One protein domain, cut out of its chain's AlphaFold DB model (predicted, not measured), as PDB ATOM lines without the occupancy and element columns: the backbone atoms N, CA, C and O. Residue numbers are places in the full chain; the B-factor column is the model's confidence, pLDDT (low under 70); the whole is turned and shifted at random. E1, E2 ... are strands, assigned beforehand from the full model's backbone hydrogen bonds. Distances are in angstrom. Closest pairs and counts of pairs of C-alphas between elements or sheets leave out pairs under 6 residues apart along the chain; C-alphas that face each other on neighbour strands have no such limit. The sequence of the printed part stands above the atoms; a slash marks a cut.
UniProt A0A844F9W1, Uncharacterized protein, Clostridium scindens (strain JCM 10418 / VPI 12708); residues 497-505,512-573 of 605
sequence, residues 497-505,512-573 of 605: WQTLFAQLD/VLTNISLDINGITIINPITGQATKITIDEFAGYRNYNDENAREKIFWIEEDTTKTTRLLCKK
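This is residues 497 to 505 and 512 to 573 of the 605 residues of an uncharacterized protein of Clostridium scindens (strain JCM 10418 / VPI 12708) (UniProt A0A844F9W1). The printed part is a single twisted wall of six strands side by side, E2 to E7, the chain passing to and fro from one strand to the next, with the short strand E1 beside E2 at one edge. No named helix covers either face; the link of residues 546 to 553 loops off toward one side of the wall, while the stretches ending at residues 505 and 573 run off toward the other. The printed part has 71 residues with seven named strands, E1 to E7 in order along the chain, and the sheet's order is E2, E3, E4, E5, E6, E7, antiparallel throughout. The class is all strand, though 33 of the 71 printed residues, under half, are in named elements. The whole is only just loose, close to compact, with a radius of gyration of the C-alphas of 13.7 A and spans of 35 by 30 by 26 A.

E1, residues 497 to 499, is 6.5 A long and begins at C-alpha 497 (171.922, 201.142, 188.658). After the cut come E2, residues 516 to 519, 9.9 A, and E3, residues 522 to 526, 13.3 A. E4 is residues 533 to 537, 12.8 A, with C-alpha 533 at (153.982, 205.775, 197.058). E5 is residues 541 to 545, 14.0 A. E6, residues 554 to 560, is the longest strand by residues, 15.6 A. E7, residues 563 to 566, is 9.9 A and ends at C-alpha 566 (146.912, 199.060, 207.766).

E1 pairs with no named strand; its closest C-alpha to E2 is that of Trp 497, 6.3 A from that of Asp 519. E2 to E7 form a meander, each strand the antiparallel neighbour of the one before, and each successive two are a hairpin. E2, an edge strand, and E3 stand at 158 degrees, with N 517 and O 524 within hydrogen-bond range at 2.8 A. E3 and E4 stand at 179 degrees, with N 525 and O 534 at 2.8 A. E4 and E5 stand at 160 degrees, with N 535 and O 542 at 2.8 A. E5 and E6 stand at 169 degrees, with N 545 and O 554 at 2.9 A. E6 and E7, the other edge strand, stand at 172 degrees, with N 558 and O 565 at 2.9 A. E2 and E7 are apart. The sheet is twisted, its C-alphas up to 4.9 A off the best plane.

The C-alphas farthest apart, those of Trp 497 and Lys 573, are 42.6 A apart. Residues 506 to 511 are not printed, and C-alphas 505 and 512 are 11.5 A apart across the cut. Of the links printed whole, none is long. The mean pLDDT of the printed part is 73.9; 25 residues are under 70, among them residues 497 to 505 and 571 to 573.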
ATOM      1  N   TRP A 497     172.506 201.322 189.991       48.81
ATOM      2  CA  TRP A 497     171.922 201.142 188.658       48.81
ATOM      3  C   TRP A 497     170.565 201.847 188.588       48.81
ATOM      4  O   TRP A 497     169.641 201.444 189.281       48.81
ATOM      5  N   GLN A 498     170.426 202.859 187.733       50.69
ATOM      6  CA  GLN A 498     169.155 203.520 187.444       50.69
ATOM      7  C   GLN A 498     168.624 203.032 186.093       50.69
ATOM      8  O   GLN A 498     169.248 203.244 185.053       50.69
ATOM      9  N   THR A 499     167.466 202.375 186.096       53.41
ATOM     10  CA  THR A 499     166.743 201.986 184.878       53.41
ATOM     11  C   THR A 499     165.622 202.986 184.610       53.41
ATOM     12  O   THR A 499     164.657 203.046 185.372       53.41
ATOM     13  N   LEU A 500     165.736 203.762 183.532       50.19
ATOM     14  CA  LEU A 500     164.680 204.657 183.058       50.19
ATOM     15  C   LEU A 500     163.765 203.887 182.100       50.19
ATOM     16  O   LEU A 500     164.154 203.617 180.965       50.19
ATOM     17  N   PHE A 501     162.563 203.519 182.547       50.53
ATOM     18  CA  PHE A 501     161.559 202.926 181.664       50.53
ATOM     19  C   PHE A 501     160.845 204.050 180.895       50.53
ATOM     20  O   PHE A 501     160.418 205.042 181.483       50.53
ATOM     21  N   ALA A 502     160.700 203.922 179.576       47.50
ATOM     22  CA  ALA A 502     159.698 204.703 178.858       47.50
ATOM     23  C   ALA A 502     158.305 204.178 179.254       47.50
ATOM     24  O   ALA A 502     158.103 202.970 179.400       47.50
ATOM     25  N   GLN A 503     157.349 205.074 179.491       47.56
ATOM     26  CA  GLN A 503     156.015 204.702 179.956       47.56
ATOM     27  C   GLN A 503     155.246 203.928 178.867       47.56
ATOM     28  O   GLN A 503     155.083 204.422 177.754       47.56
ATOM     29  N   LEU A 504     154.736 202.734 179.189       45.28
ATOM     30  CA  LEU A 504     153.763 202.025 178.348       45.28
ATOM     31  C   LEU A 504     152.401 202.749 178.431       45.28
ATOM     32  O   LEU A 504     151.859 202.909 179.524       45.28
ATOM     33  N   ASP A 505     151.878 203.167 177.271       42.88
ATOM     34  CA  ASP A 505     150.535 203.732 177.015       42.88
ATOM     35  C   ASP A 505     150.186 205.140 177.558       42.88
ATOM     36  O   ASP A 505     149.113 205.360 178.122       42.88
ATOM     37  N   VAL A 512     157.284 212.576 180.593       47.88
ATOM     38  CA  VAL A 512     156.925 211.967 181.888       47.88
ATOM     39  C   VAL A 512     157.816 210.754 182.162       47.88
ATOM     40  O   VAL A 512     157.625 209.673 181.617       47.88
ATOM     41  N   LEU A 513     158.820 210.965 183.015       52.72
ATOM     42  CA  LEU A 513     159.656 209.922 183.612       52.72
ATOM     43  C   LEU A 513     158.779 208.901 184.355       52.72
ATOM     44  O   LEU A 513     157.903 209.281 185.137       52.72
ATOM     45  N   THR A 514     159.015 207.599 184.162       53.94
ATOM     46  CA  THR A 514     158.358 206.574 184.984       53.94
ATOM     47  C   THR A 514     158.812 206.721 186.429       53.94
ATOM     48  O   THR A 514     159.998 206.621 186.727       53.94
ATOM     49  N   ASN A 515     157.869 206.923 187.342       66.62
ATOM     50  CA  ASN A 515     158.130 207.189 188.759       66.62
ATOM     51  C   ASN A 515     158.460 205.916 189.564       66.62
ATOM     52  O   ASN A 515     158.035 205.762 190.709       66.62
ATOM     53  N   ILE A 516     159.167 204.980 188.931       70.06
ATOM     54  CA  ILE A 516     159.686 203.758 189.533       70.06
ATOM     55  C   ILE A 516     161.195 203.947 189.649       70.06
ATOM     56  O   ILE A 516     161.881 204.107 188.645       70.06
ATOM     57  N   SER A 517     161.705 203.922 190.872       68.38
ATOM     58  CA  SER A 517     163.130 203.911 191.172       68.38
ATOM     59  C   SER A 517     163.501 202.530 191.701       68.38
ATOM     60  O   SER A 517     162.862 202.036 192.631       68.38
ATOM     61  N   LEU A 518     164.500 201.900 191.086       69.94
ATOM     62  CA  LEU A 518     165.192 200.744 191.642       69.94
ATOM     63  C   LEU A 518     166.591 201.200 192.039       69.94
ATOM     64  O   LEU A 518     167.314 201.738 191.207       69.94
ATOM     65  N   ASP A 519     166.959 200.992 193.294       68.25
ATOM     66  CA  ASP A 519     168.298 201.257 193.801       68.25
ATOM     67  C   ASP A 519     168.766 200.113 194.713       68.25
ATOM     68  O   ASP A 519     168.097 199.088 194.862       68.25
ATOM     69  N   ILE A 520     169.951 200.266 195.309       70.25
ATOM     70  CA  ILE A 520     170.509 199.262 196.227       70.25
ATOM     71  C   ILE A 520     169.636 199.036 197.472       70.25
ATOM     72  O   ILE A 520     169.707 197.972 198.082       70.25
ATOM     73  N   ASN A 521     168.812 200.015 197.842       72.12
ATOM     74  CA  ASN A 521     167.935 199.926 199.000       72.12
ATOM     75  C   ASN A 521     166.626 199.216 198.644       72.12
ATOM     76  O   ASN A 521     166.028 198.607 199.527       72.12
ATOM     77  N   GLY A 522     166.196 199.238 197.380       80.12
ATOM     78  CA  GLY A 522     165.085 198.441 196.870       80.12
ATOM     79  C   GLY A 522     164.295 199.138 195.763       80.12
ATOM     80  O   GLY A 522     164.853 199.814 194.906       80.12
ATOM     81  N   ILE A 523     162.975 198.949 195.753       85.00
ATOM     82  CA  ILE A 523     162.054 199.477 194.743       85.00
ATOM     83  C   ILE A 523     161.154 200.536 195.377       85.00
ATOM     84  O   ILE A 523     160.454 200.260 196.349       85.00
ATOM     85  N   THR A 524     161.101 201.729 194.793       82.75
ATOM     86  CA  THR A 524     160.146 202.780 195.167       82.75
ATOM     87  C   THR A 524     159.312 203.184 193.960       82.75
ATOM     88  O   THR A 524     159.849 203.519 192.913       82.75
ATOM     89  N   ILE A 525     157.989 203.177 194.109       84.44
ATOM     90  CA  ILE A 525     157.027 203.592 193.087       84.44
ATOM     91  C   ILE A 525     156.242 204.776 193.632       84.44
ATOM     92  O   ILE A 525     155.593 204.635 194.665       84.44
ATOM     93  N   ILE A 526     156.261 205.918 192.949       78.56
ATOM     94  CA  ILE A 526     155.585 207.145 193.389       78.56
ATOM     95  C   ILE A 526     154.536 207.545 192.351       78.56
ATOM     96  O   ILE A 526     154.790 207.567 191.158       78.56
ATOM     97  N   ASN A 527     153.331 207.898 192.777       73.50
ATOM     98  CA  ASN A 527     152.387 208.609 191.932       73.50
ATOM     99  C   ASN A 527     152.637 210.118 192.113       73.50
ATOM    100  O   ASN A 527     152.359 210.642 193.192       73.50
ATOM    101  N   PRO A 528     153.136 210.838 191.097       65.81
ATOM    102  CA  PRO A 528     153.572 212.227 191.249       65.81
ATOM    103  C   PRO A 528     152.398 213.197 191.414       65.81
ATOM    104  O   PRO A 528     152.561 214.263 191.994       65.81
ATOM    105  N   ILE A 529     151.205 212.819 190.940       67.19
ATOM    106  CA  ILE A 529     149.995 213.650 191.010       67.19
ATOM    107  C   ILE A 529     149.397 213.594 192.417       67.19
ATOM    108  O   ILE A 529     148.954 214.603 192.956       67.19
ATOM    109  N   THR A 530     149.357 212.402 193.017       73.56
ATOM    110  CA  THR A 530     148.712 212.194 194.328       73.56
ATOM    111  C   THR A 530     149.696 212.143 195.492       73.56
ATOM    112  O   THR A 530     149.270 212.107 196.647       73.56
ATOM    113  N   GLY A 531     150.999 212.071 195.212       72.75
ATOM    114  CA  GLY A 531     152.051 211.862 196.204       72.75
ATOM    115  C   GLY A 531     151.982 210.501 196.903       72.75
ATOM    116  O   GLY A 531     152.692 210.288 197.878       72.75
ATOM    117  N   GLN A 532     151.116 209.579 196.481       82.19
ATOM    118  CA  GLN A 532     151.058 208.233 197.052       82.19
ATOM    119  C   GLN A 532     152.256 207.420 196.579       82.19
ATOM    120  O   GLN A 532     152.628 207.515 195.414       82.19
ATOM    121  N   ALA A 533     152.840 206.596 197.443       86.44
ATOM    122  CA  ALA A 533     153.982 205.775 197.058       86.44
ATOM    123  C   ALA A 533     153.916 204.370 197.643       86.44
ATOM    124  O   ALA A 533     153.317 204.152 198.691       86.44
ATOM    125  N   THR A 534     154.572 203.427 196.981       87.81
ATOM    126  CA  THR A 534     154.882 202.101 197.517       87.81
ATOM    127  C   THR A 534     156.387 201.952 197.562       87.81
ATOM    128  O   THR A 534     157.062 202.227 196.575       87.81
ATOM    129  N   LYS A 535     156.911 201.518 198.701       88.44
ATOM    130  CA  LYS A 535     158.332 201.296 198.914       88.44
ATOM    131  C   LYS A 535     158.545 199.858 199.370       88.44
ATOM    132  O   LYS A 535     157.864 199.389 200.279       88.44
ATOM    133  N   ILE A 536     159.450 199.174 198.687       88.69
ATOM    134  CA  ILE A 536     159.851 197.794 198.929       88.69
ATOM    135  C   ILE A 536     161.362 197.808 199.087       88.69
ATOM    136  O   ILE A 536     162.089 197.794 198.101       88.69
ATOM    137  N   THR A 537     161.837 197.879 200.317       84.31
ATOM    138  CA  THR A 537     163.256 197.767 200.645       84.31
ATOM    139  C   THR A 537     163.512 196.515 201.462       84.31
ATOM    140  O   THR A 537     162.582 195.805 201.847       84.31
ATOM    141  N   ILE A 538     164.786 196.246 201.740       79.81
ATOM    142  CA  ILE A 538     165.170 195.193 202.689       79.81
ATOM    143  C   ILE A 538     164.592 195.431 204.094       79.81
ATOM    144  O   ILE A 538     164.348 194.473 204.819       79.81
ATOM    145  N   ASP A 539     164.337 196.695 204.445       81.81
ATOM    146  CA  ASP A 539     163.878 197.097 205.775       81.81
ATOM    147  C   ASP A 539     162.355 197.262 205.868       81.81
ATOM    148  O   ASP A 539     161.788 197.171 206.954       81.81
ATOM    149  N   GLU A 540     161.663 197.533 204.755       86.19
ATOM    150  CA  GLU A 540     160.219 197.748 204.783       86.19
ATOM    151  C   GLU A 540     159.517 197.399 203.472       86.19
ATOM    152  O   GLU A 540     159.967 197.739 202.380       86.19
ATOM    153  N   PHE A 541     158.324 196.818 203.591       91.06
ATOM    154  CA  PHE A 541     157.342 196.822 202.515       91.06
ATOM    155  C   PHE A 541     156.138 197.649 202.953       91.06
ATOM    156  O   PHE A 541     155.377 197.220 203.823       91.06
ATOM    157  N   ALA A 542     155.987 198.852 202.390       91.00
ATOM    158  CA  ALA A 542     154.988 199.813 202.836       91.00
ATOM    159  C   ALA A 542     154.394 200.680 201.716       91.00
ATOM    160  O   ALA A 542     155.076 201.114 200.792       91.00
ATOM    161  N   GLY A 543     153.103 200.976 201.854       90.38
ATOM    162  CA  GLY A 543     152.366 201.965 201.081       90.38
ATOM    163  C   GLY A 543     152.138 203.240 201.891       90.38
ATOM    164  O   GLY A 543     151.786 203.190 203.073       90.38
ATOM    165  N   TYR A 544     152.294 204.387 201.241       87.94
ATOM    166  CA  TYR A 544     152.189 205.712 201.836       87.94
ATOM    167  C   TYR A 544     151.209 206.594 201.079       87.94
ATOM    168  O   TYR A 544     151.115 206.551 199.851       87.94
ATOM    169  N   ARG A 545     150.537 207.468 201.823       84.75
ATOM    170  CA  ARG A 545     149.827 208.628 201.291       84.75
ATOM    171  C   ARG A 545     150.664 209.869 201.579       84.75
ATOM    172  O   ARG A 545     151.187 209.994 202.682       84.75
ATOM    173  N   ASN A 546     150.780 210.760 200.594       77.56
ATOM    174  CA  ASN A 546     151.595 211.978 200.674       77.56
ATOM    175  C   ASN A 546     153.075 211.699 201.005       77.56
ATOM    176  O   ASN A 546     153.682 212.387 201.812       77.56
ATOM    177  N   TYR A 547     153.662 210.675 200.386       78.19
ATOM    178  CA  TYR A 547     155.062 210.271 200.547       78.19
ATOM    179  C   TYR A 547     156.064 211.417 200.364       78.19
ATOM    180  O   TYR A 547     157.084 211.439 201.045       78.19
ATOM    181  N   ASN A 548     155.763 212.354 199.462       69.38
ATOM    182  CA  ASN A 548     156.639 213.478 199.126       69.38
ATOM    183  C   ASN A 548     156.653 214.595 200.188       69.38
ATOM    184  O   ASN A 548     157.450 215.517 200.065       69.38
ATOM    185  N   ASP A 549     155.780 214.538 201.198       71.94
ATOM    186  CA  ASP A 549     155.726 215.503 202.299       71.94
ATOM    187  C   ASP A 549     156.050 214.776 203.607       71.94
ATOM    188  O   ASP A 549     155.209 214.065 204.155       71.94
ATOM    189  N   GLU A 550     157.279 214.931 204.109       68.94
ATOM    190  CA  GLU A 550     157.752 214.255 205.325       68.94
ATOM    191  C   GLU A 550     156.862 214.521 206.548       68.94
ATOM    192  O   GLU A 550     156.727 213.646 207.403       68.94
ATOM    193  N   ASN A 551     156.190 215.676 206.597       66.75
ATOM    194  CA  ASN A 551     155.330 216.066 207.713       66.75
ATOM    195  C   ASN A 551     153.898 215.525 207.589       66.75
ATOM    196  O   ASN A 551     153.172 215.465 208.582       66.75
ATOM    197  N   ALA A 552     153.483 215.123 206.386       69.38
ATOM    198  CA  ALA A 552     152.158 214.569 206.106       69.38
ATOM    199  C   ALA A 552     152.198 213.102 205.645       69.38
ATOM    200  O   ALA A 552     151.156 212.546 205.275       69.38
ATOM    201  N   ARG A 553     153.383 212.475 205.656       79.56
ATOM    202  CA  ARG A 553     153.603 211.109 205.184       79.56
ATOM    203  C   ARG A 553     152.901 210.115 206.094       79.56
ATOM    204  O   ARG A 553     153.359 209.766 207.178       79.56
ATOM    205  N   GLU A 554     151.788 209.601 205.600       84.69
ATOM    206  CA  GLU A 554     150.963 208.651 206.328       84.69
ATOM    207  C   GLU A 554     151.241 207.241 205.799       84.69
ATOM    208  O   GLU A 554     151.019 206.961 204.619       84.69
ATOM    209  N   LYS A 555     151.725 206.335 206.661       88.12
ATOM    210  CA  LYS A 555     151.872 204.912 206.324       88.12
ATOM    211  C   LYS A 555     150.478 204.279 206.328       88.12
ATOM    212  O   LYS A 555     149.809 204.216 207.359       88.12
ATOM    213  N   ILE A 556     150.010 203.866 205.153       88.25
ATOM    214  CA  ILE A 556     148.645 203.356 204.952       88.25
ATOM    215  C   ILE A 556     148.600 201.839 205.064       88.25
ATOM    216  O   ILE A 556     147.629 201.269 205.561       88.25
ATOM    217  N   PHE A 557     149.664 201.192 204.610       89.31
ATOM    218  CA  PHE A 557     149.838 199.749 204.604       89.31
ATOM    219  C   PHE A 557     151.307 199.446 204.869       89.31
ATOM    220  O   PHE A 557     152.159 200.130 204.307       89.31
ATOM    221  N   TRP A 558     151.620 198.458 205.701       92.62
ATOM    222  CA  TRP A 558     152.976 197.930 205.813       92.62
ATOM    223  C   TRP A 558     153.003 196.542 206.433       92.62
ATOM    224  O   TRP A 558     152.041 196.105 207.065       92.62
ATOM    225  N   ILE A 559     154.137 195.873 206.270       88.50
ATOM    226  CA  ILE A 559     154.458 194.644 206.985       88.50
ATOM    227  C   ILE A 559     155.411 194.985 208.128       88.50
ATOM    228  O   ILE A 559     156.370 195.733 207.941       88.50
ATOM    229  N   GLU A 560     155.125 194.456 209.311       86.38
ATOM    230  CA  GLU A 560     156.006 194.519 210.474       86.38
ATOM    231  C   GLU A 560     156.000 193.139 211.133       86.38
ATOM    232  O   GLU A 560     154.944 192.656 211.546       86.38
ATOM    233  N   GLU A 561     157.170 192.496 211.166       83.25
ATOM    234  CA  GLU A 561     157.344 191.085 211.543       83.25
ATOM    235  C   GLU A 561     156.450 190.144 210.706       83.25
ATOM    236  O   GLU A 561     156.562 190.125 209.481       83.25
ATOM    237  N   ASP A 562     155.574 189.356 211.331       80.06
ATOM    238  CA  ASP A 562     154.647 188.432 210.663       80.06
ATOM    239  C   ASP A 562     153.261 189.047 210.390       80.06
ATOM    240  O   ASP A 562     152.365 188.385 209.858       80.06
ATOM    241  N   THR A 563     153.071 190.325 210.733       79.12
ATOM    242  CA  THR A 563     151.763 190.972 210.724       79.12
ATOM    243  C   THR A 563     151.653 192.012 209.612       79.12
ATOM    244  O   THR A 563     152.484 192.907 209.453       79.12
ATOM    245  N   THR A 564     150.553 191.944 208.861       85.25
ATOM    246  CA  THR A 564     150.167 193.001 207.920       85.25
ATOM    247  C   THR A 564     149.358 194.067 208.643       85.25
ATOM    248  O   THR A 564     148.286 193.789 209.185       85.25
ATOM    249  N   LYS A 565     149.853 195.303 208.629       87.69
ATOM    250  CA  LYS A 565     149.225 196.451 209.279       87.69
ATOM    251  C   LYS A 565     148.659 197.408 208.241       87.69
ATOM    252  O   LYS A 565     149.238 197.644 207.181       87.69
ATOM    253  N   THR A 566     147.503 197.981 208.554       86.12
ATOM    254  CA  THR A 566     146.912 199.060 207.766       86.12
ATOM    255  C   THR A 566     146.204 200.048 208.676       86.12
ATOM    256  O   THR A 566     145.520 199.661 209.621       86.12
ATOM    257  N   THR A 567     146.369 201.337 208.397       83.75
ATOM    258  CA  THR A 567     145.652 202.413 209.100       83.75
ATOM    259  C   THR A 567     144.292 202.692 208.475       83.75
ATOM    260  O   THR A 567     143.442 203.330 209.097       83.75
ATOM    261  N   ARG A 568     144.050 202.223 207.243       73.81
ATOM    262  CA  ARG A 568     142.823 202.507 206.495       73.81
ATOM    263  C   ARG A 568     142.376 201.265 205.749       73.81
ATOM    264  O   ARG A 568     142.971 200.875 204.751       73.81
ATOM    265  N   LEU A 569     141.268 200.696 206.199       72.88
ATOM    266  CA  LEU A 569     140.656 199.540 205.567       72.88
ATOM    267  C   LEU A 569     139.256 199.900 205.069       72.88
ATOM    268  O   LEU A 569     138.374 200.237 205.858       72.88
ATOM    269  N   LEU A 570     139.040 199.801 203.759       71.19
ATOM    270  CA  LEU A 570     137.711 199.883 203.161       71.19
ATOM    271  C   LEU A 570     137.264 198.485 202.748       71.19
ATOM    272  O   LEU A 570     137.787 197.919 201.790       71.19
ATOM    273  N   CYS A 571     136.247 197.955 203.420       68.44
ATOM    274  CA  CYS A 571     135.700 196.651 203.085       68.44
ATOM    275  C   CYS A 571     134.342 196.775 202.380       68.44
ATOM    276  O   CYS A 571     133.311 196.972 203.017       68.44
ATOM    277  N   LYS A 572     134.334 196.671 201.046       62.59
ATOM    278  CA  LYS A 572     133.124 196.900 200.226       62.59
ATOM    279  C   LYS A 572     132.138 195.732 200.183       62.59
ATOM    280  O   LYS A 572     130.998 195.940 199.786       62.59
ATOM    281  N   LYS A 573     132.567 194.513 200.520       62.94
ATOM    282  CA  LYS A 573     131.739 193.291 200.433       62.94
ATOM    283  C   LYS A 573     131.706 192.478 201.734       62.94
ATOM    284  O   LYS A 573     131.243 191.342 201.734       62.94
TER     285      LYS A 573